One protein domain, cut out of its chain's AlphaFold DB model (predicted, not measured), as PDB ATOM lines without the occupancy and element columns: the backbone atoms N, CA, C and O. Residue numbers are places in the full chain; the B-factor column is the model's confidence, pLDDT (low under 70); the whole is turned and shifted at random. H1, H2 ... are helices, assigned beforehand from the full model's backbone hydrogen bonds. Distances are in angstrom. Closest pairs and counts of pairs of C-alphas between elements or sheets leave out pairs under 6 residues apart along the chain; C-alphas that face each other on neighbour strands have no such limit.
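AT A GLANCE: This is residues 12 to 134 and 168 to 232 of the 233 residues of an uncharacterized protein of Candidatus Schekmanbacteria bacterium GWA2_38_11 (UniProt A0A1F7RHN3). Six long helices fold as three helical hairpins, H1 with H2, H3 with H4 and H5 with H6. H1, H2, H3 and H5 form a loose bundle, H6 packs along H5, and H4 splays away from H3, its residues 119 to 134 sticking out as an arm. The printed part has 188 residues with helices H1 to H6 in chain order and no named strand: all helix. It is only just compact, close to loose, with a radius of gyration of the C-alphas of 19.1 A and spans of 69 by 37 by 34 A.

HOW THE PARTS SIT: Start at H1, residues 12 to 35; it touches H2, residues 40 to 66, closest at C-alphas 33 and 42, 5.2 A, at a shallow tilt of 21 degrees, opposite ways. H1 also touches H3, residues 72 to 95, closest at C-alphas 20 and 81, 5.5 A. Residues 87 to 95 of H3 alone touch H4, residues 101 to 134, closest at C-alphas 94 and 101, 5.2 A. H5, residues 168 to 192, touches H2 with residues 183 to 190 alone, closest at C-alphas 183 and 54, 7.1 A. H5 touches H6, residues 202 to 231, closest at C-alphas 188 and 209, 5.7 A. H4 and H6 are apart. Every O i to N i+4 pair is within hydrogen-bond range in H3 and H4; H1 has 18 of 20, H2 21 of 23, H5 18 of 21 and H6 25 of 26.

IN THESE COORDINATES: Find C-alpha 12 at (560.764, 580.446, 417.125), where H1 begins, with a kink of 26 degrees near residue 21. H4 is 49.8 A long and ends at C-alpha 134, (533.452, 556.091, 423.008); H6 is 44.0 A long and ends at C-alpha 231, (543.110, 582.539, 442.555).

THE WHOLE: Residues 135 to 167 are not printed, and C-alphas 134 and 168 are 28.5 A apart across the cut. No link printed whole is long. Mean pLDDT of the printed part is 72.7; 68 residues are under 70, among them 58 to 76 and 168 to 180.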
ATOM      1  N   PRO A  12     560.502 581.056 415.817       64.50
ATOM      2  CA  PRO A  12     560.764 580.446 417.125       64.50
ATOM      3  C   PRO A  12     561.646 579.190 417.075       64.50
ATOM      4  O   PRO A  12     562.603 579.077 417.828       64.50
ATOM      5  N   ASN A  13     561.391 578.260 416.150       70.31
ATOM      6  CA  ASN A  13     562.167 577.021 416.039       70.31
ATOM      7  C   ASN A  13     563.630 577.296 415.661       70.31
ATOM      8  O   ASN A  13     564.522 576.573 416.104       70.31
ATOM      9  N   LEU A  14     563.880 578.335 414.854       74.25
ATOM     10  CA  LEU A  14     565.236 578.755 414.504       74.25
ATOM     11  C   LEU A  14     565.981 579.301 415.721       74.25
ATOM     12  O   LEU A  14     567.136 578.942 415.928       74.25
ATOM     13  N   LEU A  15     565.326 580.141 416.525       75.38
ATOM     14  CA  LEU A  15     565.918 580.702 417.738       75.38
ATOM     15  C   LEU A  15     566.198 579.612 418.778       75.38
ATOM     16  O   LEU A  15     567.297 579.557 419.328       75.38
ATOM     17  N   THR A  16     565.269 578.674 418.970       76.25
ATOM     18  CA  THR A  16     565.492 577.521 419.848       76.25
ATOM     19  C   THR A  16     566.659 576.647 419.365       76.25
ATOM     20  O   THR A  16     567.501 576.232 420.165       76.25
ATOM     21  N   ALA A  17     566.759 576.391 418.055       79.38
ATOM     22  CA  ALA A  17     567.863 575.621 417.479       79.38
ATOM     23  C   ALA A  17     569.202 576.359 417.618       79.38
ATOM     24  O   ALA A  17     570.228 575.747 417.924       79.38
ATOM     25  N   LEU A  18     569.182 577.682 417.459       83.94
ATOM     26  CA  LEU A  18     570.327 578.549 417.687       83.94
ATOM     27  C   LEU A  18     570.777 578.458 419.153       83.94
ATOM     28  O   LEU A  18     571.950 578.194 419.392       83.94
ATOM     29  N   ARG A  19     569.872 578.547 420.139       83.88
ATOM     30  CA  ARG A  19     570.207 578.369 421.570       83.88
ATOM     31  C   ARG A  19     570.880 577.020 421.832       83.88
ATOM     32  O   ARG A  19     571.892 576.955 422.536       83.88
ATOM     33  N   PHE A  20     570.345 575.953 421.241       85.81
ATOM     34  CA  PHE A  20     570.912 574.614 421.368       85.81
ATOM     35  C   PHE A  20     572.340 574.547 420.814       85.81
ATOM     36  O   PHE A  20     573.215 573.964 421.449       85.81
ATOM     37  N   LEU A  21     572.594 575.203 419.676       88.62
ATOM     38  CA  LEU A  21     573.922 575.284 419.079       88.62
ATOM     39  C   LEU A  21     574.874 576.171 419.891       88.62
ATOM     40  O   LEU A  21     576.020 575.789 420.067       88.62
ATOM     41  N   LEU A  22     574.423 577.316 420.411       87.56
ATOM     42  CA  LEU A  22     575.248 578.271 421.169       87.56
ATOM     43  C   LEU A  22     575.666 577.749 422.549       87.56
ATOM     44  O   LEU A  22     576.751 578.076 423.029       87.56
ATOM     45  N   THR A  23     574.823 576.930 423.176       89.75
ATOM     46  CA  THR A  23     575.064 576.340 424.501       89.75
ATOM     47  C   THR A  23     576.433 575.642 424.626       89.75
ATOM     48  O   THR A  23     577.203 576.019 425.512       89.75
ATOM     49  N   PRO A  24     576.805 574.660 423.778       91.00
ATOM     50  CA  PRO A  24     578.099 573.988 423.879       91.00
ATOM     51  C   PRO A  24     579.283 574.923 423.612       91.00
ATOM     52  O   PRO A  24     580.331 574.743 424.234       91.00
ATOM     53  N   PHE A  25     579.136 575.939 422.750       91.56
ATOM     54  CA  PHE A  25     580.183 576.948 422.563       91.56
ATOM     55  C   PHE A  25     580.392 577.743 423.848       91.56
ATOM     56  O   PHE A  25     581.517 577.801 424.338       91.56
ATOM     57  N   PHE A  26     579.317 578.276 424.437       90.62
ATOM     58  CA  PHE A  26     579.381 578.983 425.716       90.62
ATOM     59  C   PHE A  26     580.106 578.155 426.788       90.62
ATOM     60  O   PHE A  26     581.062 578.638 427.391       90.62
ATOM     61  N   LEU A  27     579.706 576.894 426.975       90.94
ATOM     62  CA  LEU A  27     580.304 575.998 427.970       90.94
ATOM     63  C   LEU A  27     581.786 575.732 427.701       90.94
ATOM     64  O   LEU A  27     582.590 575.739 428.629       90.94
ATOM     65  N   SER A  28     582.157 575.528 426.436       90.31
ATOM     66  CA  SER A  28     583.548 575.280 426.045       90.31
ATOM     67  C   SER A  28     584.425 576.501 426.313       90.31
ATOM     68  O   SER A  28     585.502 576.373 426.892       90.31
ATOM     69  N   PHE A  29     583.954 577.698 425.955       87.56
ATOM     70  CA  PHE A  29     584.669 578.946 426.225       87.56
ATOM     71  C   PHE A  29     584.754 579.252 427.720       87.56
ATOM     72  O   PHE A  29     585.807 579.679 428.187       87.56
ATOM     73  N   PHE A  30     583.693 578.981 428.483       86.88
ATOM     74  CA  PHE A  30     583.702 579.143 429.936       86.88
ATOM     75  C   PHE A  30     584.662 578.161 430.625       86.88
ATOM     76  O   PHE A  30     585.389 578.529 431.543       86.88
ATOM     77  N   TYR A  31     584.726 576.915 430.156       87.94
ATOM     78  CA  TYR A  31     585.717 575.955 430.635       87.94
ATOM     79  C   TYR A  31     587.147 576.423 430.329       87.94
ATOM     80  O   TYR A  31     588.011 576.404 431.205       87.94
ATOM     81  N   LEU A  32     587.397 576.898 429.105       86.56
ATOM     82  CA  LEU A  32     588.708 577.413 428.696       86.56
ATOM     83  C   LEU A  32     589.120 578.666 429.469       86.56
ATOM     84  O   LEU A  32     590.304 578.815 429.764       86.56
ATOM     85  N   LEU A  33     588.167 579.527 429.828       85.56
ATOM     86  CA  LEU A  33     588.391 580.653 430.732       85.56
ATOM     87  C   LEU A  33     588.955 580.177 432.078       85.56
ATOM     88  O   LEU A  33     589.926 580.744 432.572       85.56
ATOM     89  N   PHE A  34     588.382 579.115 432.646       82.81
ATOM     90  CA  PHE A  34     588.823 578.580 433.933       82.81
ATOM     91  C   PHE A  34     590.185 577.875 433.850       82.81
ATOM     92  O   PHE A  34     590.997 577.977 434.766       82.81
ATOM     93  N   VAL A  35     590.455 577.163 432.750       84.81
ATOM     94  CA  VAL A  35     591.738 576.465 432.532       84.81
ATOM     95  C   VAL A  35     592.872 577.441 432.199       84.81
ATOM     96  O   VAL A  35     594.012 577.221 432.607       84.81
ATOM     97  N   PHE A  36     592.578 578.519 431.470       82.81
ATOM     98  CA  PHE A  36     593.547 579.534 431.057       82.81
ATOM     99  C   PHE A  36     593.140 580.929 431.558       82.81
ATOM    100  O   PHE A  36     592.747 581.778 430.744       82.81
ATOM    101  N   PRO A  37     593.262 581.190 432.874       76.44
ATOM    102  CA  PRO A  37     592.962 582.503 433.435       76.44
ATOM    103  C   PRO A  37     593.882 583.574 432.829       76.44
ATOM    104  O   PRO A  37     595.026 583.295 432.460       76.44
ATOM    105  N   GLY A  38     593.389 584.807 432.702       71.69
ATOM    106  CA  GLY A  38     594.164 585.929 432.154       71.69
ATOM    107  C   GLY A  38     594.108 586.100 430.627       71.69
ATOM    108  O   GLY A  38     594.694 587.040 430.086       71.69
ATOM    109  N   LYS A  39     593.433 585.205 429.890       80.81
ATOM    110  CA  LYS A  39     593.283 585.325 428.429       80.81
ATOM    111  C   LYS A  39     591.999 586.064 428.061       80.81
ATOM    112  O   LYS A  39     590.926 585.465 427.983       80.81
ATOM    113  N   LEU A  40     592.151 587.339 427.695       78.94
ATOM    114  CA  LEU A  40     591.067 588.220 427.227       78.94
ATOM    115  C   LEU A  40     590.174 587.591 426.147       78.94
ATOM    116  O   LEU A  40     588.970 587.822 426.134       78.94
ATOM    117  N   PHE A  41     590.738 586.775 425.253       83.44
ATOM    118  CA  PHE A  41     589.963 586.120 424.197       83.44
ATOM    119  C   PHE A  41     588.880 585.177 424.749       83.44
ATOM    120  O   PHE A  41     587.743 585.216 424.278       83.44
ATOM    121  N   PHE A  42     589.207 584.350 425.749       83.31
ATOM    122  CA  PHE A  42     588.250 583.406 426.339       83.31
ATOM    123  C   PHE A  42     587.226 584.117 427.219       83.31
ATOM    124  O   PHE A  42     586.040 583.790 427.168       83.31
ATOM    125  N   GLU A  43     587.671 585.148 427.935       79.31
ATOM    126  CA  GLU A  43     586.809 586.062 428.677       79.31
ATOM    127  C   GLU A  43     585.744 586.669 427.757       79.31
ATOM    128  O   GLU A  43     584.556 586.368 427.897       79.31
ATOM    129  N   ILE A  44     586.153 587.456 426.761       82.50
ATOM    130  CA  ILE A  44     585.225 588.168 425.873       82.50
ATOM    131  C   ILE A  44     584.316 587.183 425.132       82.50
ATOM    132  O   ILE A  44     583.110 587.408 425.057       82.50
ATOM    133  N   SER A  45     584.861 586.068 424.636       84.31
ATOM    134  CA  SER A  45     584.064 585.063 423.924       84.31
ATOM    135  C   SER A  45     582.964 584.483 424.816       84.31
ATOM    136  O   SER A  45     581.809 584.436 424.398       84.31
ATOM    137  N   SER A  46     583.282 584.097 426.058       83.50
ATOM    138  CA  SER A  46     582.283 583.555 426.991       83.50
ATOM    139  C   SER A  46     581.168 584.562 427.306       83.50
ATOM    140  O   SER A  46     579.995 584.182 427.333       83.50
ATOM    141  N   LEU A  47     581.508 585.851 427.444       83.31
ATOM    142  CA  LEU A  47     580.543 586.930 427.668       83.31
ATOM    143  C   LEU A  47     579.628 587.117 426.459       83.31
ATOM    144  O   LEU A  47     578.410 587.189 426.611       83.31
ATOM    145  N   VAL A  48     580.205 587.165 425.257       86.12
ATOM    146  CA  VAL A  48     579.454 587.337 424.007       86.12
ATOM    147  C   VAL A  48     578.471 586.188 423.815       86.12
ATOM    148  O   VAL A  48     577.296 586.436 423.552       86.12
ATOM    149  N   PHE A  49     578.904 584.938 424.005       87.38
ATOM    150  CA  PHE A  49     577.999 583.792 423.900       87.38
ATOM    151  C   PHE A  49     576.899 583.820 424.963       87.38
ATOM    152  O   PHE A  49     575.740 583.571 424.633       87.38
ATOM    153  N   PHE A  50     577.221 584.170 426.210       84.88
ATOM    154  CA  PHE A  50     576.216 584.320 427.263       84.88
ATOM    155  C   PHE A  50     575.171 585.393 426.917       84.88
ATOM    156  O   PHE A  50     573.966 585.172 427.072       84.88
ATOM    157  N   LEU A  51     575.621 586.534 426.395       84.38
ATOM    158  CA  LEU A  51     574.752 587.640 426.004       84.38
ATOM    159  C   LEU A  51     573.864 587.268 424.811       84.38
ATOM    160  O   LEU A  51     572.680 587.597 424.814       84.38
ATOM    161  N   LEU A  52     574.395 586.525 423.835       85.88
ATOM    162  CA  LEU A  52     573.615 585.988 422.717       85.88
ATOM    163  C   LEU A  52     572.532 585.007 423.187       85.88
ATOM    164  O   LEU A  52     571.399 585.076 422.707       85.88
ATOM    165  N   ILE A  53     572.844 584.128 424.143       84.31
ATOM    166  CA  ILE A  53     571.864 583.192 424.719       84.31
ATOM    167  C   ILE A  53     570.744 583.969 425.422       84.31
ATOM    168  O   ILE A  53     569.572 583.772 425.103       84.31
ATOM    169  N   CYS A  54     571.089 584.929 426.286       79.81
ATOM    170  CA  CYS A  54     570.100 585.769 426.967       79.81
ATOM    171  C   CYS A  54     569.251 586.595 425.986       79.81
ATOM    172  O   CYS A  54     568.045 586.745 426.179       79.81
ATOM    173  N   ALA A  55     569.860 587.125 424.922       80.12
ATOM    174  CA  ALA A  55     569.142 587.864 423.888       80.12
ATOM    175  C   ALA A  55     568.137 586.969 423.146       80.12
ATOM    176  O   ALA A  55     567.026 587.409 422.851       80.12
ATOM    177  N   THR A  56     568.500 585.708 422.897       79.75
ATOM    178  CA  THR A  56     567.632 584.729 422.225       79.75
ATOM    179  C   THR A  56     566.372 584.441 423.054       79.75
ATOM    180  O   THR A  56     565.274 584.449 422.504       79.75
ATOM    181  N   ASP A  57     566.485 584.315 424.383       73.44
ATOM    182  CA  ASP A  57     565.337 584.122 425.294       73.44
ATOM    183  C   ASP A  57     564.340 585.289 425.259       73.44
ATOM    184  O   ASP A  57     563.120 585.099 425.254       73.44
ATOM    185  N   ILE A  58     564.858 586.519 425.216       69.94
ATOM    186  CA  ILE A  58     564.027 587.729 425.167       69.94
ATOM    187  C   ILE A  58     563.304 587.820 423.818       69.94
ATOM    188  O   ILE A  58     562.120 588.177 423.764       69.94
ATOM    189  N   LEU A  59     563.999 587.476 422.731       68.81
ATOM    190  CA  LEU A  59     563.442 587.486 421.381       68.81
ATOM    191  C   LEU A  59     562.348 586.421 421.201       68.81
ATOM    192  O   LEU A  59     561.302 586.726 420.617       68.81
ATOM    193  N   ASP A  60     562.514 585.225 421.768       64.69
ATOM    194  CA  ASP A  60     561.476 584.181 421.769       64.69
ATOM    195  C   ASP A  60     560.220 584.636 422.524       64.69
ATOM    196  O   ASP A  60     559.091 584.511 422.029       64.69
ATOM    197  N   GLY A  61     560.407 585.279 423.683       61.78
ATOM    198  CA  GLY A  61     559.316 585.838 424.482       61.78
ATOM    199  C   GLY A  61     558.550 586.975 423.790       61.78
ATOM    200  O   GLY A  61     557.343 587.134 424.015       61.78
ATOM    201  N   TYR A  62     559.218 587.753 422.933       60.50
ATOM    202  CA  TYR A  62     558.588 588.802 422.123       60.50
ATOM    203  C   TYR A  62     557.811 588.219 420.936       60.50
ATOM    204  O   TYR A  62     556.669 588.613 420.672       60.50
ATOM    205  N   THR A  63     558.397 587.231 420.258       57.94
ATOM    206  CA  THR A  63     557.815 586.596 419.068       57.94
ATOM    207  C   THR A  63     556.530 585.836 419.411       57.94
ATOM    208  O   THR A  63     555.537 585.936 418.684       57.94
ATOM    209  N   ALA A  64     556.477 585.192 420.584       52.56
ATOM    210  CA  ALA A  64     555.289 584.492 421.079       52.56
ATOM    211  C   ALA A  64     554.054 585.402 421.268       52.56
ATOM    212  O   ALA A  64     552.920 584.930 421.182       52.56
ATOM    213  N   ARG A  65     554.242 586.713 421.497       54.38
ATOM    214  CA  ARG A  65     553.129 587.666 421.688       54.38
ATOM    215  C   ARG A  65     552.559 588.212 420.379       54.38
ATOM    216  O   ARG A  65     551.407 588.632 420.366       54.38
ATOM    217  N   LYS A  66     553.346 588.214 419.298       48.69
ATOM    218  CA  LYS A  66     552.942 588.756 417.987       48.69
ATOM    219  C   LYS A  66     552.586 587.685 416.952       48.69
ATOM    220  O   LYS A  66     551.845 587.989 416.026       48.69
ATOM    221  N   GLY A  67     553.102 586.462 417.094       52.56
ATOM    222  CA  GLY A  67     553.087 585.473 416.014       52.56
ATOM    223  C   GLY A  67     551.824 584.623 415.875       52.56
ATOM    224  O   GLY A  67     551.550 584.174 414.772       52.56
ATOM    225  N   GLY A  68     551.067 584.350 416.946       53.59
ATOM    226  CA  GLY A  68     549.837 583.528 416.905       53.59
ATOM    227  C   GLY A  68     549.988 582.068 416.423       53.59
ATOM    228  O   GLY A  68     549.065 581.275 416.590       53.59
ATOM    229  N   ILE A  69     551.142 581.698 415.866       50.19
ATOM    230  CA  ILE A  69     551.475 580.387 415.313       50.19
ATOM    231  C   ILE A  69     552.287 579.651 416.376       50.19
ATOM    232  O   ILE A  69     553.509 579.756 416.452       50.19
ATOM    233  N   ILE A  70     551.574 578.951 417.251       56.12
ATOM    234  CA  ILE A  70     552.162 578.069 418.255       56.12
ATOM    235  C   ILE A  70     552.041 576.659 417.684       56.12
ATOM    236  O   ILE A  70     550.928 576.162 417.525       56.12
ATOM    237  N   THR A  71     553.163 576.037 417.328       62.28
ATOM    238  CA  THR A  71     553.182 574.622 416.939       62.28
ATOM    239  C   THR A  71     553.513 573.767 418.159       62.28
ATOM    240  O   THR A  71     554.412 574.100 418.933       62.28
ATOM    241  N   ASP A  72     552.814 572.642 418.328       61.28
ATOM    242  CA  ASP A  72     553.038 571.722 419.458       61.28
ATOM    243  C   ASP A  72     554.479 571.171 419.477       61.28
ATOM    244  O   ASP A  72     555.067 570.932 420.537       61.28
ATOM    245  N   PHE A  73     555.083 571.036 418.290       59.28
ATOM    246  CA  PHE A  73     556.483 570.651 418.123       59.28
ATOM    247  C   PHE A  73     557.455 571.733 418.620       59.28
ATOM    248  O   PHE A  73     558.378 571.421 419.368       59.28
ATOM    249  N   GLY A  74     557.226 573.004 418.266       63.22
ATOM    250  CA  GLY A  74     558.084 574.116 418.690       63.22
ATOM    251  C   GLY A  74     558.063 574.323 420.203       63.22
ATOM    252  O   GLY A  74     559.111 574.488 420.818       63.22
ATOM    253  N   ALA A  75     556.888 574.199 420.830       65.31
ATOM    254  CA  ALA A  75     556.760 574.291 422.286       65.31
ATOM    255  C   ALA A  75     557.526 573.174 423.020       65.31
ATOM    256  O   ALA A  75     558.159 573.415 424.047       65.31
ATOM    257  N   SER A  76     557.497 571.951 422.485       66.31
ATOM    258  CA  SER A  76     558.238 570.818 423.057       66.31
ATOM    259  C   SER A  76     559.751 570.969 422.871       66.31
ATOM    260  O   SER A  76     560.525 570.595 423.751       66.31
ATOM    261  N   PHE A  77     560.173 571.535 421.739       70.88
ATOM    262  CA  PHE A  77     561.579 571.787 421.443       70.88
ATOM    263  C   PHE A  77     562.164 572.911 422.312       70.88
ATOM    264  O   PHE A  77     563.290 572.780 422.789       70.88
ATOM    265  N   ASP A  78     561.387 573.957 422.606       72.69
ATOM    266  CA  ASP A  78     561.789 575.046 423.508       72.69
ATOM    267  C   ASP A  78     562.044 574.543 424.939       72.69
ATOM    268  O   ASP A  78     563.110 574.784 425.508       72.69
ATOM    269  N   LEU A  79     561.140 573.707 425.465       75.44
ATOM    270  CA  LEU A  79     561.325 573.006 426.743       75.44
ATOM    271  C   LEU A  79     562.609 572.157 426.772       75.44
ATOM    272  O   LEU A  79     563.293 572.098 427.797       75.44
ATOM    273  N   ALA A  80     562.943 571.494 425.661       77.19
ATOM    274  CA  ALA A  80     564.144 570.670 425.556       77.19
ATOM    275  C   ALA A  80     565.429 571.513 425.518       77.19
ATOM    276  O   ALA A  80     566.390 571.195 426.222       77.19
ATOM    277  N   ALA A  81     565.448 572.597 424.738       81.31
ATOM    278  CA  ALA A  81     566.605 573.483 424.635       81.31
ATOM    279  C   ALA A  81     566.875 574.236 425.945       81.31
ATOM    280  O   ALA A  81     568.026 574.330 426.377       81.31
ATOM    281  N   ASP A  82     565.821 574.708 426.612       79.25
ATOM    282  CA  ASP A  82     565.913 575.363 427.917       79.25
ATOM    283  C   ASP A  82     566.416 574.389 429.001       79.25
ATOM    284  O   ASP A  82     567.244 574.731 429.846       79.25
ATOM    285  N   PHE A  83     566.007 573.117 428.969       83.75
ATOM    286  CA  PHE A  83     566.604 572.114 429.853       83.75
ATOM    287  C   PHE A  83     568.079 571.856 429.538       83.75
ATOM    288  O   PHE A  83     568.897 571.791 430.457       83.75
ATOM    289  N   PHE A  84     568.421 571.722 428.256       88.25
ATOM    290  CA  PHE A  84     569.779 571.420 427.824       88.25
ATOM    291  C   PHE A  84     570.769 572.489 428.283       88.25
ATOM    292  O   PHE A  84     571.771 572.151 428.916       88.25
ATOM    293  N   PHE A  85     570.466 573.768 428.047       88.12
ATOM    294  CA  PHE A  85     571.307 574.881 428.489       88.12
ATOM    295  C   PHE A  85     571.507 574.882 430.006       88.12
ATOM    296  O   PHE A  85     572.641 574.945 430.489       88.12
ATOM    297  N   ARG A  86     570.422 574.752 430.775       87.44
ATOM    298  CA  ARG A  86     570.484 574.853 432.238       87.44
ATOM    299  C   ARG A  86     571.155 573.647 432.886       87.44
ATOM    300  O   ARG A  86     571.998 573.784 433.763       87.44
ATOM    301  N   PHE A  87     570.838 572.441 432.437       89.31
ATOM    302  CA  PHE A  87     571.434 571.247 433.022       89.31
ATOM    303  C   PHE A  87     572.937 571.151 432.728       89.31
ATOM    304  O   PHE A  87     573.730 570.883 433.630       89.31
ATOM    305  N   SER A  88     573.343 571.431 431.487       90.44
ATOM    306  CA  SER A  88     574.750 571.370 431.077       90.44
ATOM    307  C   SER A  88     575.629 572.400 431.797       90.44
ATOM    308  O   SER A  88     576.742 572.076 432.213       90.44
ATOM    309  N   SER A  89     575.118 573.612 432.023       89.62
ATOM    310  CA  SER A  89     575.831 574.645 432.784       89.62
ATOM    311  C   SER A  89     575.953 574.314 434.272       89.62
ATOM    312  O   SER A  89     577.047 574.455 434.815       89.62
ATOM    313  N   LEU A  90     574.910 573.779 434.922       89.19
ATOM    314  CA  LEU A  90     575.021 573.297 436.309       89.19
ATOM    315  C   LEU A  90     576.076 572.197 436.459       89.19
ATOM    316  O   LEU A  90     576.855 572.221 437.413       89.19
ATOM    317  N   ILE A  91     576.113 571.246 435.523       91.25
ATOM    318  CA  ILE A  91     577.121 570.182 435.519       91.25
ATOM    319  C   ILE A  91     578.523 570.781 435.402       91.25
ATOM    320  O   ILE A  91     579.396 570.451 436.206       91.25
ATOM    321  N   LEU A  92     578.737 571.685 434.440       91.31
ATOM    322  CA  LEU A  92     580.033 572.333 434.247       91.31
ATOM    323  C   LEU A  92     580.476 573.083 435.509       91.31
ATOM    324  O   LEU A  92     581.601 572.910 435.970       91.31
ATOM    325  N   PHE A  93     579.589 573.870 436.114       90.06
ATOM    326  CA  PHE A  93     579.902 574.621 437.330       90.06
ATOM    327  C   PHE A  93     580.188 573.716 438.526       90.06
ATOM    328  O   PHE A  93     581.032 574.052 439.360       90.06
ATOM    329  N   SER A  94     579.539 572.553 438.595       89.50
ATOM    330  CA  SER A  94     579.868 571.547 439.596       89.50
ATOM    331  C   SER A  94     581.248 570.931 439.370       89.50
ATOM    332  O   SER A  94     581.971 570.721 440.344       89.50
ATOM    333  N   PHE A  95     581.638 570.661 438.120       90.44
ATOM    334  CA  PHE A  95     582.983 570.167 437.799       90.44
ATOM    335  C   PHE A  95     584.069 571.188 438.142       90.44
ATOM    336  O   PHE A  95     585.121 570.821 438.662       90.44
ATOM    337  N   LEU A  96     583.786 572.471 437.920       87.38
ATOM    338  CA  LEU A  96     584.673 573.583 438.266       87.38
ATOM    339  C   LEU A  96     584.667 573.927 439.769       87.38
ATOM    340  O   LEU A  96     585.320 574.882 440.178       87.38
ATOM    341  N   LYS A  97     583.946 573.160 440.604       87.12
ATOM    342  CA  LYS A  97     583.790 573.373 442.057       87.12
ATOM    343  C   LYS A  97     583.225 574.750 442.447       87.12
ATOM    344  O   LYS A  97     583.350 575.153 443.599       87.12
ATOM    345  N   ILE A  98     582.570 575.447 441.518       85.69
ATOM    346  CA  ILE A  98     581.874 576.719 441.776       85.69
ATOM    347  C   ILE A  98     580.592 576.448 442.572       85.69
ATOM    348  O   ILE A  98     580.218 577.207 443.462       85.69
ATOM    349  N   ILE A  99     579.921 575.342 442.247       86.06
ATOM    350  CA  ILE A  99     578.667 574.912 442.862       86.06
ATOM    351  C   ILE A  99     578.857 573.494 443.410       86.06
ATOM    352  O   ILE A  99     579.511 572.672 442.769       86.06
ATOM    353  N   PRO A 100     578.280 573.157 444.571       86.38
ATOM    354  CA  PRO A 100     578.294 571.788 445.057       86.38
ATOM    355  C   PRO A 100     577.440 570.846 444.191       86.38
ATOM    356  O   PRO A 100     576.310 571.164 443.813       86.38
ATOM    357  N   PHE A 101     577.941 569.630 443.968       88.12
ATOM    358  CA  PHE A 101     577.305 568.615 443.115       88.12
ATOM    359  C   PHE A 101     575.877 568.232 443.539       88.12
ATOM    360  O   PHE A 101     575.035 567.898 442.699       88.12
ATOM    361  N   TRP A 102     575.558 568.326 444.833       88.31
ATOM    362  CA  TRP A 102     574.204 568.038 445.307       88.31
ATOM    363  C   TRP A 102     573.164 569.002 444.721       88.31
ATOM    364  O   TRP A 102     572.033 568.586 444.491       88.31
ATOM    365  N   LEU A 103     573.522 570.258 444.413       84.94
ATOM    366  CA  LEU A 103     572.585 571.213 443.809       84.94
ATOM    367  C   LEU A 103     572.226 570.816 442.373       84.94
ATOM    368  O   LEU A 103     571.047 570.830 442.019       84.94
ATOM    369  N   SER A 104     573.206 570.386 441.572       87.38
ATOM    370  CA  SER A 104     572.936 569.844 440.233       87.38
ATOM    371  C   SER A 104     572.074 568.579 440.285       87.38
ATOM    372  O   SER A 104     571.166 568.421 439.467       87.38
ATOM    373  N   ALA A 105     572.298 567.709 441.276       87.81
ATOM    374  CA  ALA A 105     571.496 566.502 441.465       87.81
ATOM    375  C   ALA A 105     570.044 566.828 441.857       87.81
ATOM    376  O   ALA A 105     569.114 566.255 441.291       87.81
ATOM    377  N   ILE A 106     569.831 567.785 442.769       88.31
ATOM    378  CA  ILE A 106     568.489 568.246 443.161       88.31
ATOM    379  C   ILE A 106     567.738 568.807 441.951       88.31
ATOM    380  O   ILE A 106     566.582 568.448 441.732       88.31
ATOM    381  N   TYR A 107     568.394 569.648 441.144       86.44
ATOM    382  CA  TYR A 107     567.785 570.200 439.934       86.44
ATOM    383  C   TYR A 107     567.357 569.097 438.960       86.44
ATOM    384  O   TYR A 107     566.231 569.115 438.460       86.44
ATOM    385  N   LEU A 108     568.218 568.100 438.739       87.94
ATOM    386  CA  LEU A 108     567.913 566.956 437.883       87.94
ATOM    387  C   LEU A 108     566.695 566.176 438.394       87.94
ATOM    388  O   LEU A 108     565.773 565.906 437.627       87.94
ATOM    389  N   VAL A 109     566.656 565.848 439.688       87.44
ATOM    390  CA  VAL A 109     565.530 565.127 440.307       87.44
ATOM    391  C   VAL A 109     564.231 565.924 440.186       87.44
ATOM    392  O   VAL A 109     563.188 565.361 439.839       87.44
ATOM    393  N   PHE A 110     564.282 567.233 440.429       83.75
ATOM    394  CA  PHE A 110     563.126 568.111 440.279       83.75
ATOM    395  C   PHE A 110     562.622 568.129 438.831       83.75
ATOM    396  O   PHE A 110     561.423 567.988 438.584       83.75
ATOM    397  N   PHE A 111     563.535 568.225 437.864       82.06
ATOM    398  CA  PHE A 111     563.188 568.221 436.449       82.06
ATOM    399  C   PHE A 111     562.613 566.874 435.982       82.06
ATOM    400  O   PHE A 111     561.595 566.845 435.289       82.06
ATOM    401  N   LEU A 112     563.184 565.744 436.416       83.56
ATOM    402  CA  LEU A 112     562.613 564.419 436.145       83.56
ATOM    403  C   LEU A 112     561.212 564.282 436.748       83.56
ATOM    404  O   LEU A 112     560.305 563.769 436.093       83.56
ATOM    405  N   SER A 113     561.024 564.775 437.975       78.38
ATOM    406  CA  SER A 113     559.718 564.790 438.642       78.38
ATOM    407  C   SER A 113     558.708 565.619 437.848       78.38
ATOM    408  O   SER A 113     557.555 565.217 437.692       78.38
ATOM    409  N   PHE A 114     559.134 566.753 437.292       79.06
ATOM    410  CA  PHE A 114     558.311 567.585 436.418       79.06
ATOM    411  C   PHE A 114     557.912 566.856 435.125       79.06
ATOM    412  O   PHE A 114     556.722 566.810 434.803       79.06
ATOM    413  N   ILE A 115     558.862 566.221 434.423       79.56
ATOM    414  CA  ILE A 115     558.575 565.437 433.207       79.56
ATOM    415  C   ILE A 115     557.615 564.287 433.509       79.56
ATOM    416  O   ILE A 115     556.665 564.055 432.757       79.56
ATOM    417  N   LEU A 116     557.843 563.558 434.602       80.19
ATOM    418  CA  LEU A 116     557.009 562.423 434.973       80.19
ATOM    419  C   LEU A 116     555.572 562.875 435.251       80.19
ATOM    420  O   LEU A 116     554.631 562.301 434.704       80.19
ATOM    421  N   ASN A 117     555.405 563.948 436.028       75.25
ATOM    422  CA  ASN A 117     554.098 564.544 436.297       75.25
ATOM    423  C   ASN A 117     553.411 565.029 435.014       75.25
ATOM    424  O   ASN A 117     552.207 564.819 434.838       75.25
ATOM    425  N   TYR A 118     554.168 565.627 434.090       76.75
ATOM    426  CA  TYR A 118     553.658 566.035 432.785       76.75
ATOM    427  C   TYR A 118     553.161 564.832 431.970       76.75
ATOM    428  O   TYR A 118     552.030 564.846 431.478       76.75
ATOM    429  N   LYS A 119     553.948 563.750 431.902       75.00
ATOM    430  CA  LYS A 119     553.600 562.515 431.181       75.00
ATOM    431  C   LYS A 119     552.387 561.806 431.785       75.00
ATOM    432  O   LYS A 119     551.506 561.374 431.045       75.00
ATOM    433  N   ILE A 120     552.306 561.710 433.115       77.31
ATOM    434  CA  ILE A 120     551.156 561.114 433.819       77.31
ATOM    435  C   ILE A 120     549.884 561.901 433.506       77.31
ATOM    436  O   ILE A 120     548.862 561.315 433.140       77.31
ATOM    437  N   LYS A 121     549.949 563.233 433.601       72.69
ATOM    438  CA  LYS A 121     548.817 564.106 433.281       72.69
ATOM    439  C   LYS A 121     548.381 563.942 431.826       72.69
ATOM    440  O   LYS A 121     547.186 563.856 431.567       72.69
ATOM    441  N   TRP A 122     549.332 563.857 430.898       68.69
ATOM    442  CA  TRP A 122     549.053 563.675 429.475       68.69
ATOM    443  C   TRP A 122     548.391 562.320 429.179       68.69
ATOM    444  O   TRP A 122     547.344 562.272 428.537       68.69
ATOM    445  N   ASN A 123     548.909 561.228 429.749       72.06
ATOM    446  CA  ASN A 123     548.305 559.898 429.615       72.06
ATOM    447  C   ASN A 123     546.884 559.833 430.199       72.06
ATOM    448  O   ASN A 123     546.005 559.199 429.617       72.06
ATOM    449  N   ASN A 124     546.643 560.490 431.338       71.56
ATOM    450  CA  ASN A 124     545.311 560.550 431.941       71.56
ATOM    451  C   ASN A 124     544.335 561.395 431.114       71.56
ATOM    452  O   ASN A 124     543.167 561.031 431.007       71.56
ATOM    453  N   LEU A 125     544.800 562.487 430.498       68.38
ATOM    454  CA  LEU A 125     543.980 563.289 429.592       68.38
ATOM    455  C   LEU A 125     543.553 562.476 428.371       68.38
ATOM    456  O   LEU A 125     542.361 562.450 428.076       68.38
ATOM    457  N   ASN A 126     544.485 561.748 427.747       63.44
ATOM    458  CA  ASN A 126     544.187 560.913 426.582       63.44
ATOM    459  C   ASN A 126     543.112 559.863 426.899       63.44
ATOM    460  O   ASN A 126     542.128 559.763 426.166       63.44
ATOM    461  N   LYS A 127     543.213 559.191 428.056       58.84
ATOM    462  CA  LYS A 127     542.195 558.232 428.527       58.84
ATOM    463  C   LYS A 127     540.800 558.851 428.683       58.84
ATOM    464  O   LYS A 127     539.808 558.208 428.349       58.84
ATOM    465  N   ILE A 128     540.710 560.086 429.182       63.34
ATOM    466  CA  ILE A 128     539.428 560.790 429.361       63.34
ATOM    467  C   ILE A 128     538.834 561.194 428.003       63.34
ATOM    468  O   ILE A 128     537.617 561.121 427.818       63.34
ATOM    469  N   THR A 129     539.656 561.615 427.038       60.50
ATOM    470  CA  THR A 129     539.191 561.893 425.667       60.50
ATOM    471  C   THR A 129     538.668 560.641 424.977       60.50
ATOM    472  O   THR A 129     537.582 560.705 424.405       60.50
ATOM    473  N   ASP A 130     539.357 559.507 425.101       60.31
ATOM    474  CA  ASP A 130     538.938 558.250 424.473       60.31
ATOM    475  C   ASP A 130     537.620 557.727 425.065       60.31
ATOM    476  O   ASP A 130     536.727 557.314 424.325       60.31
ATOM    477  N   GLN A 131     537.423 557.833 426.386       55.78
ATOM    478  CA  GLN A 131     536.149 557.479 427.032       55.78
ATOM    479  C   GLN A 131     534.994 558.413 426.637       55.78
ATOM    480  O   GLN A 131     533.880 557.959 426.362       55.78
ATOM    481  N   ASN A 132     535.239 559.724 426.577       56.72
ATOM    482  CA  ASN A 132     534.238 560.706 426.141       56.72
ATOM    483  C   ASN A 132     533.927 560.623 424.640       56.72
ATOM    484  O   ASN A 132     532.889 561.121 424.196       56.72
ATOM    485  N   PHE A 133     534.834 560.051 423.850       57.75
ATOM    486  CA  PHE A 133     534.596 559.737 422.452       57.75
ATOM    487  C   PHE A 133     533.757 558.462 422.346       57.75
ATOM    488  O   PHE A 133     532.669 558.512 421.782       57.75
ATOM    489  N   ALA A 134     534.168 557.370 423.001       54.47
ATOM    490  CA  ALA A 134     533.452 556.091 423.008       54.47
ATOM    491  C   ALA A 134     531.991 556.210 423.484       54.47
ATOM    492  O   ALA A 134     531.095 555.619 422.890       54.47
ATOM    493  N   ARG A 168     546.684 576.794 435.025       44.00
ATOM    494  CA  ARG A 168     547.675 577.846 434.738       44.00
ATOM    495  C   ARG A 168     548.682 578.033 435.875       44.00
ATOM    496  O   ARG A 168     549.761 578.555 435.641       44.00
ATOM    497  N   PHE A 169     548.344 577.572 437.077       30.94
ATOM    498  CA  PHE A 169     549.032 577.943 438.307       30.94
ATOM    499  C   PHE A 169     550.475 577.432 438.407       30.94
ATOM    500  O   PHE A 169     551.395 578.210 438.619       30.94
ATOM    501  N   GLY A 170     550.690 576.131 438.192       35.81
ATOM    502  CA  GLY A 170     552.021 575.529 438.339       35.81
ATOM    503  C   GLY A 170     552.927 575.715 437.121       35.81
ATOM    504  O   GLY A 170     554.128 575.880 437.272       35.81
ATOM    505  N   ILE A 171     552.362 575.717 435.910       45.91
ATOM    506  CA  ILE A 171     553.142 575.693 434.661       45.91
ATOM    507  C   ILE A 171     553.557 577.112 434.239       45.91
ATOM    508  O   ILE A 171     554.678 577.303 433.781       45.91
ATOM    509  N   ASN A 172     552.712 578.131 434.456       45.66
ATOM    510  CA  ASN A 172     553.050 579.507 434.066       45.66
ATOM    511  C   ASN A 172     553.986 580.196 435.065       45.66
ATOM    512  O   ASN A 172     554.815 581.007 434.656       45.66
ATOM    513  N   MET A 173     553.854 579.889 436.358       40.88
ATOM    514  CA  MET A 173     554.699 580.461 437.406       40.88
ATOM    515  C   MET A 173     556.122 579.900 437.321       40.88
ATOM    516  O   MET A 173     557.077 580.665 437.184       40.88
ATOM    517  N   PHE A 174     556.266 578.569 437.300       47.16
ATOM    518  CA  PHE A 174     557.572 577.933 437.124       47.16
ATOM    519  C   PHE A 174     558.176 578.243 435.752       47.16
ATOM    520  O   PHE A 174     559.361 578.553 435.687       47.16
ATOM    521  N   GLY A 175     557.377 578.247 434.679       52.03
ATOM    522  CA  GLY A 175     557.864 578.528 433.326       52.03
ATOM    523  C   GLY A 175     558.418 579.944 433.126       52.03
ATOM    524  O   GLY A 175     559.269 580.133 432.268       52.03
ATOM    525  N   LYS A 176     557.988 580.938 433.919       55.06
ATOM    526  CA  LYS A 176     558.494 582.321 433.817       55.06
ATOM    527  C   LYS A 176     559.575 582.662 434.836       55.06
ATOM    528  O   LYS A 176     560.508 583.381 434.505       55.06
ATOM    529  N   ILE A 177     559.457 582.166 436.068       60.81
ATOM    530  CA  ILE A 177     560.382 582.530 437.149       60.81
ATOM    531  C   ILE A 177     561.692 581.740 437.056       60.81
ATOM    532  O   ILE A 177     562.765 582.309 437.252       60.81
ATOM    533  N   THR A 178     561.633 580.444 436.725       67.19
ATOM    534  CA  THR A 178     562.844 579.608 436.667       67.19
ATOM    535  C   THR A 178     563.898 580.083 435.660       67.19
ATOM    536  O   THR A 178     565.060 580.120 436.061       67.19
ATOM    537  N   PRO A 179     563.579 580.493 434.412       68.19
ATOM    538  CA  PRO A 179     564.604 580.985 433.488       68.19
ATOM    539  C   PRO A 179     565.216 582.315 433.947       68.19
ATOM    540  O   PRO A 179     566.422 582.494 433.828       68.19
ATOM    541  N   VAL A 180     564.432 583.218 434.552       69.50
ATOM    542  CA  VAL A 180     564.943 584.513 435.040       69.50
ATOM    543  C   VAL A 180     565.959 584.318 436.164       69.50
ATOM    544  O   VAL A 180     567.077 584.825 436.079       69.50
ATOM    545  N   ILE A 181     565.604 583.538 437.192       72.56
ATOM    546  CA  ILE A 181     566.523 583.218 438.296       72.56
ATOM    547  C   ILE A 181     567.793 582.582 437.740       72.56
ATOM    548  O   ILE A 181     568.904 582.975 438.091       72.56
ATOM    549  N   TYR A 182     567.628 581.621 436.839       77.44
ATOM    550  CA  TYR A 182     568.741 580.861 436.313       77.44
ATOM    551  C   TYR A 182     569.706 581.718 435.484       77.44
ATOM    552  O   TYR A 182     570.906 581.719 435.754       77.44
ATOM    553  N   ASN A 183     569.193 582.508 434.539       78.94
ATOM    554  CA  ASN A 183     570.010 583.371 433.688       78.94
ATOM    555  C   ASN A 183     570.796 584.388 434.514       78.94
ATOM    556  O   ASN A 183     571.973 584.621 434.249       78.94
ATOM    557  N   THR A 184     570.195 584.948 435.565       77.94
ATOM    558  CA  THR A 184     570.933 585.859 436.453       77.94
ATOM    559  C   THR A 184     571.986 585.168 437.300       77.94
ATOM    560  O   THR A 184     573.074 585.712 437.458       77.94
ATOM    561  N   PHE A 185     571.713 583.961 437.788       82.25
ATOM    562  CA  PHE A 185     572.678 583.188 438.555       82.25
ATOM    563  C   PHE A 185     573.891 582.802 437.698       82.25
ATOM    564  O   PHE A 185     575.031 582.999 438.123       82.25
ATOM    565  N   ILE A 186     573.665 582.352 436.458       81.25
ATOM    566  CA  ILE A 186     574.747 582.157 435.484       81.25
ATOM    567  C   ILE A 186     575.472 583.468 435.216       81.25
ATOM    568  O   ILE A 186     576.695 583.481 435.251       81.25
ATOM    569  N   GLY A 187     574.748 584.561 434.975       79.88
ATOM    570  CA  GLY A 187     575.347 585.867 434.714       79.88
ATOM    571  C   GLY A 187     576.280 586.316 435.838       79.88
ATOM    572  O   GLY A 187     577.386 586.771 435.565       79.88
ATOM    573  N   MET A 188     575.887 586.107 437.096       77.69
ATOM    574  CA  MET A 188     576.734 586.379 438.262       77.69
ATOM    575  C   MET A 188     577.989 585.500 438.277       77.69
ATOM    576  O   MET A 188     579.083 586.008 438.504       77.69
ATOM    577  N   ILE A 189     577.859 584.195 438.015       82.19
ATOM    578  CA  ILE A 189     579.010 583.281 437.942       82.19
ATOM    579  C   ILE A 189     579.953 583.696 436.818       82.19
ATOM    580  O   ILE A 189     581.160 583.762 437.030       82.19
ATOM    581  N   VAL A 190     579.402 583.992 435.643       79.75
ATOM    582  CA  VAL A 190     580.157 584.426 434.474       79.75
ATOM    583  C   VAL A 190     580.945 585.672 434.837       79.75
ATOM    584  O   VAL A 190     582.165 585.595 434.825       79.75
ATOM    585  N   LEU A 191     580.286 586.744 435.288       78.00
ATOM    586  CA  LEU A 191     580.924 588.017 435.644       78.00
ATOM    587  C   LEU A 191     581.975 587.894 436.757       78.00
ATOM    588  O   LEU A 191     583.029 588.518 436.660       78.00
ATOM    589  N   ASN A 192     581.732 587.073 437.781       76.88
ATOM    590  CA  ASN A 192     582.670 586.902 438.897       76.88
ATOM    591  C   ASN A 192     583.960 586.158 438.517       76.88
ATOM    592  O   ASN A 192     584.943 586.253 439.246       76.88
ATOM    593  N   ASN A 193     583.975 585.417 437.404       75.06
ATOM    594  CA  ASN A 193     585.154 584.677 436.940       75.06
ATOM    595  C   ASN A 193     585.985 585.445 435.889       75.06
ATOM    596  O   ASN A 193     586.955 584.898 435.364       75.06
ATOM    597  N   PHE A 194     585.654 586.707 435.582       71.31
ATOM    598  CA  PHE A 194     586.482 587.550 434.710       71.31
ATOM    599  C   PHE A 194     587.688 588.079 435.479       71.31
ATOM    600  O   PHE A 194     587.584 589.008 436.275       71.31
ATOM    601  N   SER A 195     588.843 587.477 435.217       60.41
ATOM    602  CA  SER A 195     590.111 587.825 435.858       60.41
ATOM    603  C   SER A 195     590.832 589.011 435.204       60.41
ATOM    604  O   SER A 195     591.519 589.763 435.893       60.41
ATOM    605  N   SER A 196     590.683 589.204 433.887       54.66
ATOM    606  CA  SER A 196     591.464 590.176 433.101       54.66
ATOM    607  C   SER A 196     590.772 591.528 432.963       54.66
ATOM    608  O   SER A 196     591.440 592.537 432.734       54.66
ATOM    609  N   ILE A 197     589.454 591.596 433.171       52.81
ATOM    610  CA  ILE A 197     588.719 592.862 433.321       52.81
ATOM    611  C   ILE A 197     588.919 593.399 434.750       52.81
ATOM    612  O   ILE A 197     587.979 593.723 435.463       52.81
ATOM    613  N   ALA A 198     590.175 593.558 435.168       47.47
ATOM    614  CA  ALA A 198     590.540 594.296 436.378       47.47
ATOM    615  C   ALA A 198     590.200 595.805 436.280       47.47
ATOM    616  O   ALA A 198     590.342 596.544 437.250       47.47
ATOM    617  N   VAL A 199     589.738 596.274 435.111       50.53
ATOM    618  CA  VAL A 199     589.298 597.659 434.870       50.53
ATOM    619  C   VAL A 199     587.867 597.901 435.361       50.53
ATOM    620  O   VAL A 199     587.552 599.001 435.818       50.53
ATOM    621  N   LEU A 200     587.000 596.884 435.343       53.62
ATOM    622  CA  LEU A 200     585.736 596.961 436.065       53.62
ATOM    623  C   LEU A 200     586.077 596.634 437.517       53.62
ATOM    624  O   LEU A 200     586.208 595.469 437.878       53.62
ATOM    625  N   THR A 201     586.323 597.667 438.328       60.28
ATOM    626  CA  THR A 201     586.674 597.488 439.746       60.28
ATOM    627  C   THR A 201     585.756 596.440 440.395       60.28
ATOM    628  O   THR A 201     584.571 596.383 440.048       60.28
ATOM    629  N   PRO A 202     586.243 595.617 441.343       63.50
ATOM    630  CA  PRO A 202     585.425 594.587 441.998       63.50
ATOM    631  C   PRO A 202     584.101 595.151 442.550       63.50
ATOM    632  O   PRO A 202     583.090 594.456 442.596       63.50
ATOM    633  N   HIS A 203     584.075 596.448 442.871       64.50
ATOM    634  CA  HIS A 203     582.878 597.201 443.233       64.50
ATOM    635  C   HIS A 203     581.813 597.273 442.130       64.50
ATOM    636  O   HIS A 203     580.635 597.128 442.433       64.50
ATOM    637  N   VAL A 204     582.188 597.473 440.864       70.19
ATOM    638  CA  VAL A 204     581.237 597.531 439.743       70.19
ATOM    639  C   VAL A 204     580.672 596.144 439.441       70.19
ATOM    640  O   VAL A 204     579.467 596.021 439.237       70.19
ATOM    641  N   VAL A 205     581.494 595.089 439.482       68.31
ATOM    642  CA  VAL A 205     581.012 593.701 439.325       68.31
ATOM    643  C   VAL A 205     580.037 593.339 440.450       68.31
ATOM    644  O   VAL A 205     578.969 592.778 440.193       68.31
ATOM    645  N   MET A 206     580.352 593.737 441.684       67.25
ATOM    646  CA  MET A 206     579.467 593.564 442.834       67.25
ATOM    647  C   MET A 206     578.166 594.366 442.680       67.25
ATOM    648  O   MET A 206     577.096 593.831 442.952       67.25
ATOM    649  N   LEU A 207     578.230 595.611 442.193       74.50
ATOM    650  CA  LEU A 207     577.057 596.456 441.956       74.50
ATOM    651  C   LEU A 207     576.145 595.862 440.874       74.50
ATOM    652  O   LEU A 207     574.938 595.774 441.071       74.50
ATOM    653  N   ILE A 208     576.713 595.409 439.754       75.00
ATOM    654  CA  ILE A 208     575.965 594.758 438.669       75.00
ATOM    655  C   ILE A 208     575.313 593.470 439.179       75.00
ATOM    656  O   ILE A 208     574.129 593.244 438.934       75.00
ATOM    657  N   SER A 209     576.051 592.660 439.941       68.38
ATOM    658  CA  SER A 209     575.533 591.428 440.548       68.38
ATOM    659  C   SER A 209     574.399 591.708 441.540       68.38
ATOM    660  O   SER A 209     573.384 591.011 441.537       68.38
ATOM    661  N   LEU A 210     574.526 592.770 442.342       74.19
ATOM    662  CA  LEU A 210     573.480 593.239 443.248       74.19
ATOM    663  C   LEU A 210     572.234 593.667 442.464       74.19
ATOM    664  O   LEU A 210     571.134 593.217 442.774       74.19
ATOM    665  N   ILE A 211     572.397 594.475 441.414       77.25
ATOM    666  CA  ILE A 211     571.294 594.935 440.561       77.25
ATOM    667  C   ILE A 211     570.578 593.743 439.914       77.25
ATOM    668  O   ILE A 211     569.353 593.666 439.974       77.25
ATOM    669  N   LEU A 212     571.322 592.779 439.364       74.44
ATOM    670  CA  LEU A 212     570.769 591.539 438.804       74.44
ATOM    671  C   LEU A 212     569.965 590.750 439.847       74.44
ATOM    672  O   LEU A 212     568.866 590.290 439.542       74.44
ATOM    673  N   SER A 213     570.470 590.639 441.080       72.44
ATOM    674  CA  SER A 213     569.767 589.955 442.174       72.44
ATOM    675  C   SER A 213     568.493 590.682 442.629       72.44
ATOM    676  O   SER A 213     567.493 590.050 442.963       72.44
ATOM    677  N   ILE A 214     568.487 592.017 442.598       76.62
ATOM    678  CA  ILE A 214     567.302 592.819 442.925       76.62
ATOM    679  C   ILE A 214     566.257 592.670 441.816       76.62
ATOM    680  O   ILE A 214     565.082 592.452 442.105       76.62
ATOM    681  N   LEU A 215     566.672 592.735 440.550       73.50
ATOM    682  CA  LEU A 215     565.780 592.548 439.405       73.50
ATOM    683  C   LEU A 215     565.129 591.163 439.410       73.50
ATOM    684  O   LEU A 215     563.941 591.045 439.112       73.50
ATOM    685  N   THR A 216     565.862 590.115 439.793       71.44
ATOM    686  CA  THR A 216     565.269 588.778 439.917       71.44
ATOM    687  C   THR A 216     564.329 588.671 441.087       71.44
ATOM    688  O   THR A 216     563.258 588.093 440.933       71.44
ATOM    689  N   PHE A 217     564.672 589.263 442.226       73.06
ATOM    690  CA  PHE A 217     563.769 589.328 443.362       73.06
ATOM    691  C   PHE A 217     562.451 590.026 442.993       73.06
ATOM    692  O   PHE A 217     561.377 589.505 443.293       73.06
ATOM    693  N   ILE A 218     562.514 591.137 442.252       73.19
ATOM    694  CA  ILE A 218     561.332 591.832 441.724       73.19
ATOM    695  C   ILE A 218     560.548 590.926 440.766       73.19
ATOM    696  O   ILE A 218     559.340 590.780 440.927       73.19
ATOM    697  N   ALA A 219     561.212 590.255 439.820       69.38
ATOM    698  CA  ALA A 219     560.549 589.347 438.880       69.38
ATOM    699  C   ALA A 219     559.873 588.149 439.578       69.38
ATOM    700  O   ALA A 219     558.785 587.719 439.183       69.38
ATOM    701  N   ILE A 220     560.489 587.620 440.640       71.12
ATOM    702  CA  ILE A 220     559.906 586.581 441.497       71.12
ATOM    703  C   ILE A 220     558.661 587.121 442.201       71.12
ATOM    704  O   ILE A 220     557.626 586.454 442.194       71.12
ATOM    705  N   LEU A 221     558.742 588.324 442.785       72.69
ATOM    706  CA  LEU A 221     557.609 588.966 443.446       72.69
ATOM    707  C   LEU A 221     556.458 589.209 442.470       72.69
ATOM    708  O   LEU A 221     555.334 588.821 442.772       72.69
ATOM    709  N   GLU A 222     556.716 589.766 441.289       68.75
ATOM    710  CA  GLU A 222     555.688 589.954 440.261       68.75
ATOM    711  C   GLU A 222     555.037 588.628 439.859       68.75
ATOM    712  O   GLU A 222     553.809 588.541 439.772       68.75
ATOM    713  N   GLY A 223     555.831 587.569 439.674       61.34
ATOM    714  CA  GLY A 223     555.309 586.239 439.372       61.34
ATOM    715  C   GLY A 223     554.465 585.642 440.509       61.34
ATOM    716  O   GLY A 223     553.434 585.018 440.241       61.34
ATOM    717  N   LEU A 224     554.838 585.879 441.772       62.28
ATOM    718  CA  LEU A 224     554.058 585.506 442.964       62.28
ATOM    719  C   LEU A 224     552.754 586.308 443.087       62.28
ATOM    720  O   LEU A 224     551.705 585.735 443.392       62.28
ATOM    721  N   PHE A 225     552.787 587.613 442.816       59.38
ATOM    722  CA  PHE A 225     551.611 588.484 442.867       59.38
ATOM    723  C   PHE A 225     550.604 588.162 441.759       59.38
ATOM    724  O   PHE A 225     549.410 588.042 442.039       59.38
ATOM    725  N   PHE A 226     551.069 587.937 440.526       52.84
ATOM    726  CA  PHE A 226     550.207 587.512 439.418       52.84
ATOM    727  C   PHE A 226     549.554 586.155 439.679       52.84
ATOM    728  O   PHE A 226     548.392 585.948 439.337       52.84
ATOM    729  N   SER A 227     550.288 585.247 440.322       47.47
ATOM    730  CA  SER A 227     549.754 583.967 440.770       47.47
ATOM    731  C   SER A 227     548.627 584.179 441.789       47.47
ATOM    732  O   SER A 227     547.534 583.652 441.610       47.47
ATOM    733  N   LYS A 228     548.807 585.032 442.801       43.66
ATOM    734  CA  LYS A 228     547.775 585.274 443.825       43.66
ATOM    735  C   LYS A 228     546.511 585.964 443.282       43.66
ATOM    736  O   LYS A 228     545.415 585.656 443.744       43.66
ATOM    737  N   ALA A 229     546.646 586.840 442.286       48.19
ATOM    738  CA  ALA A 229     545.519 587.528 441.650       48.19
ATOM    739  C   ALA A 229     544.611 586.589 440.825       48.19
ATOM    740  O   ALA A 229     543.410 586.823 440.744       48.19
ATOM    741  N   GLU A 230     545.154 585.504 440.262       42.62
ATOM    742  CA  GLU A 230     544.391 584.532 439.456       42.62
ATOM    743  C   GLU A 230     543.637 583.487 440.313       42.62
ATOM    744  O   GLU A 230     542.811 582.754 439.780       42.62
ATOM    745  N   ILE A 231     543.891 583.400 441.632       44.69
ATOM    746  CA  ILE A 231     543.110 582.539 442.555       44.69
ATOM    747  C   ILE A 231     541.768 583.191 442.924       44.69
ATOM    748  O   ILE A 231     540.812 582.496 443.261       44.69
ATOM    749  N   HIS A 232     541.692 584.522 442.876       40.34
ATOM    750  CA  HIS A 232     540.554 585.290 443.383       40.34
ATOM    751  C   HIS A 232     539.618 585.850 442.292       40.34
ATOM    752  O   HIS A 232     538.725 586.625 442.631       40.34
TER     753      HIS A 232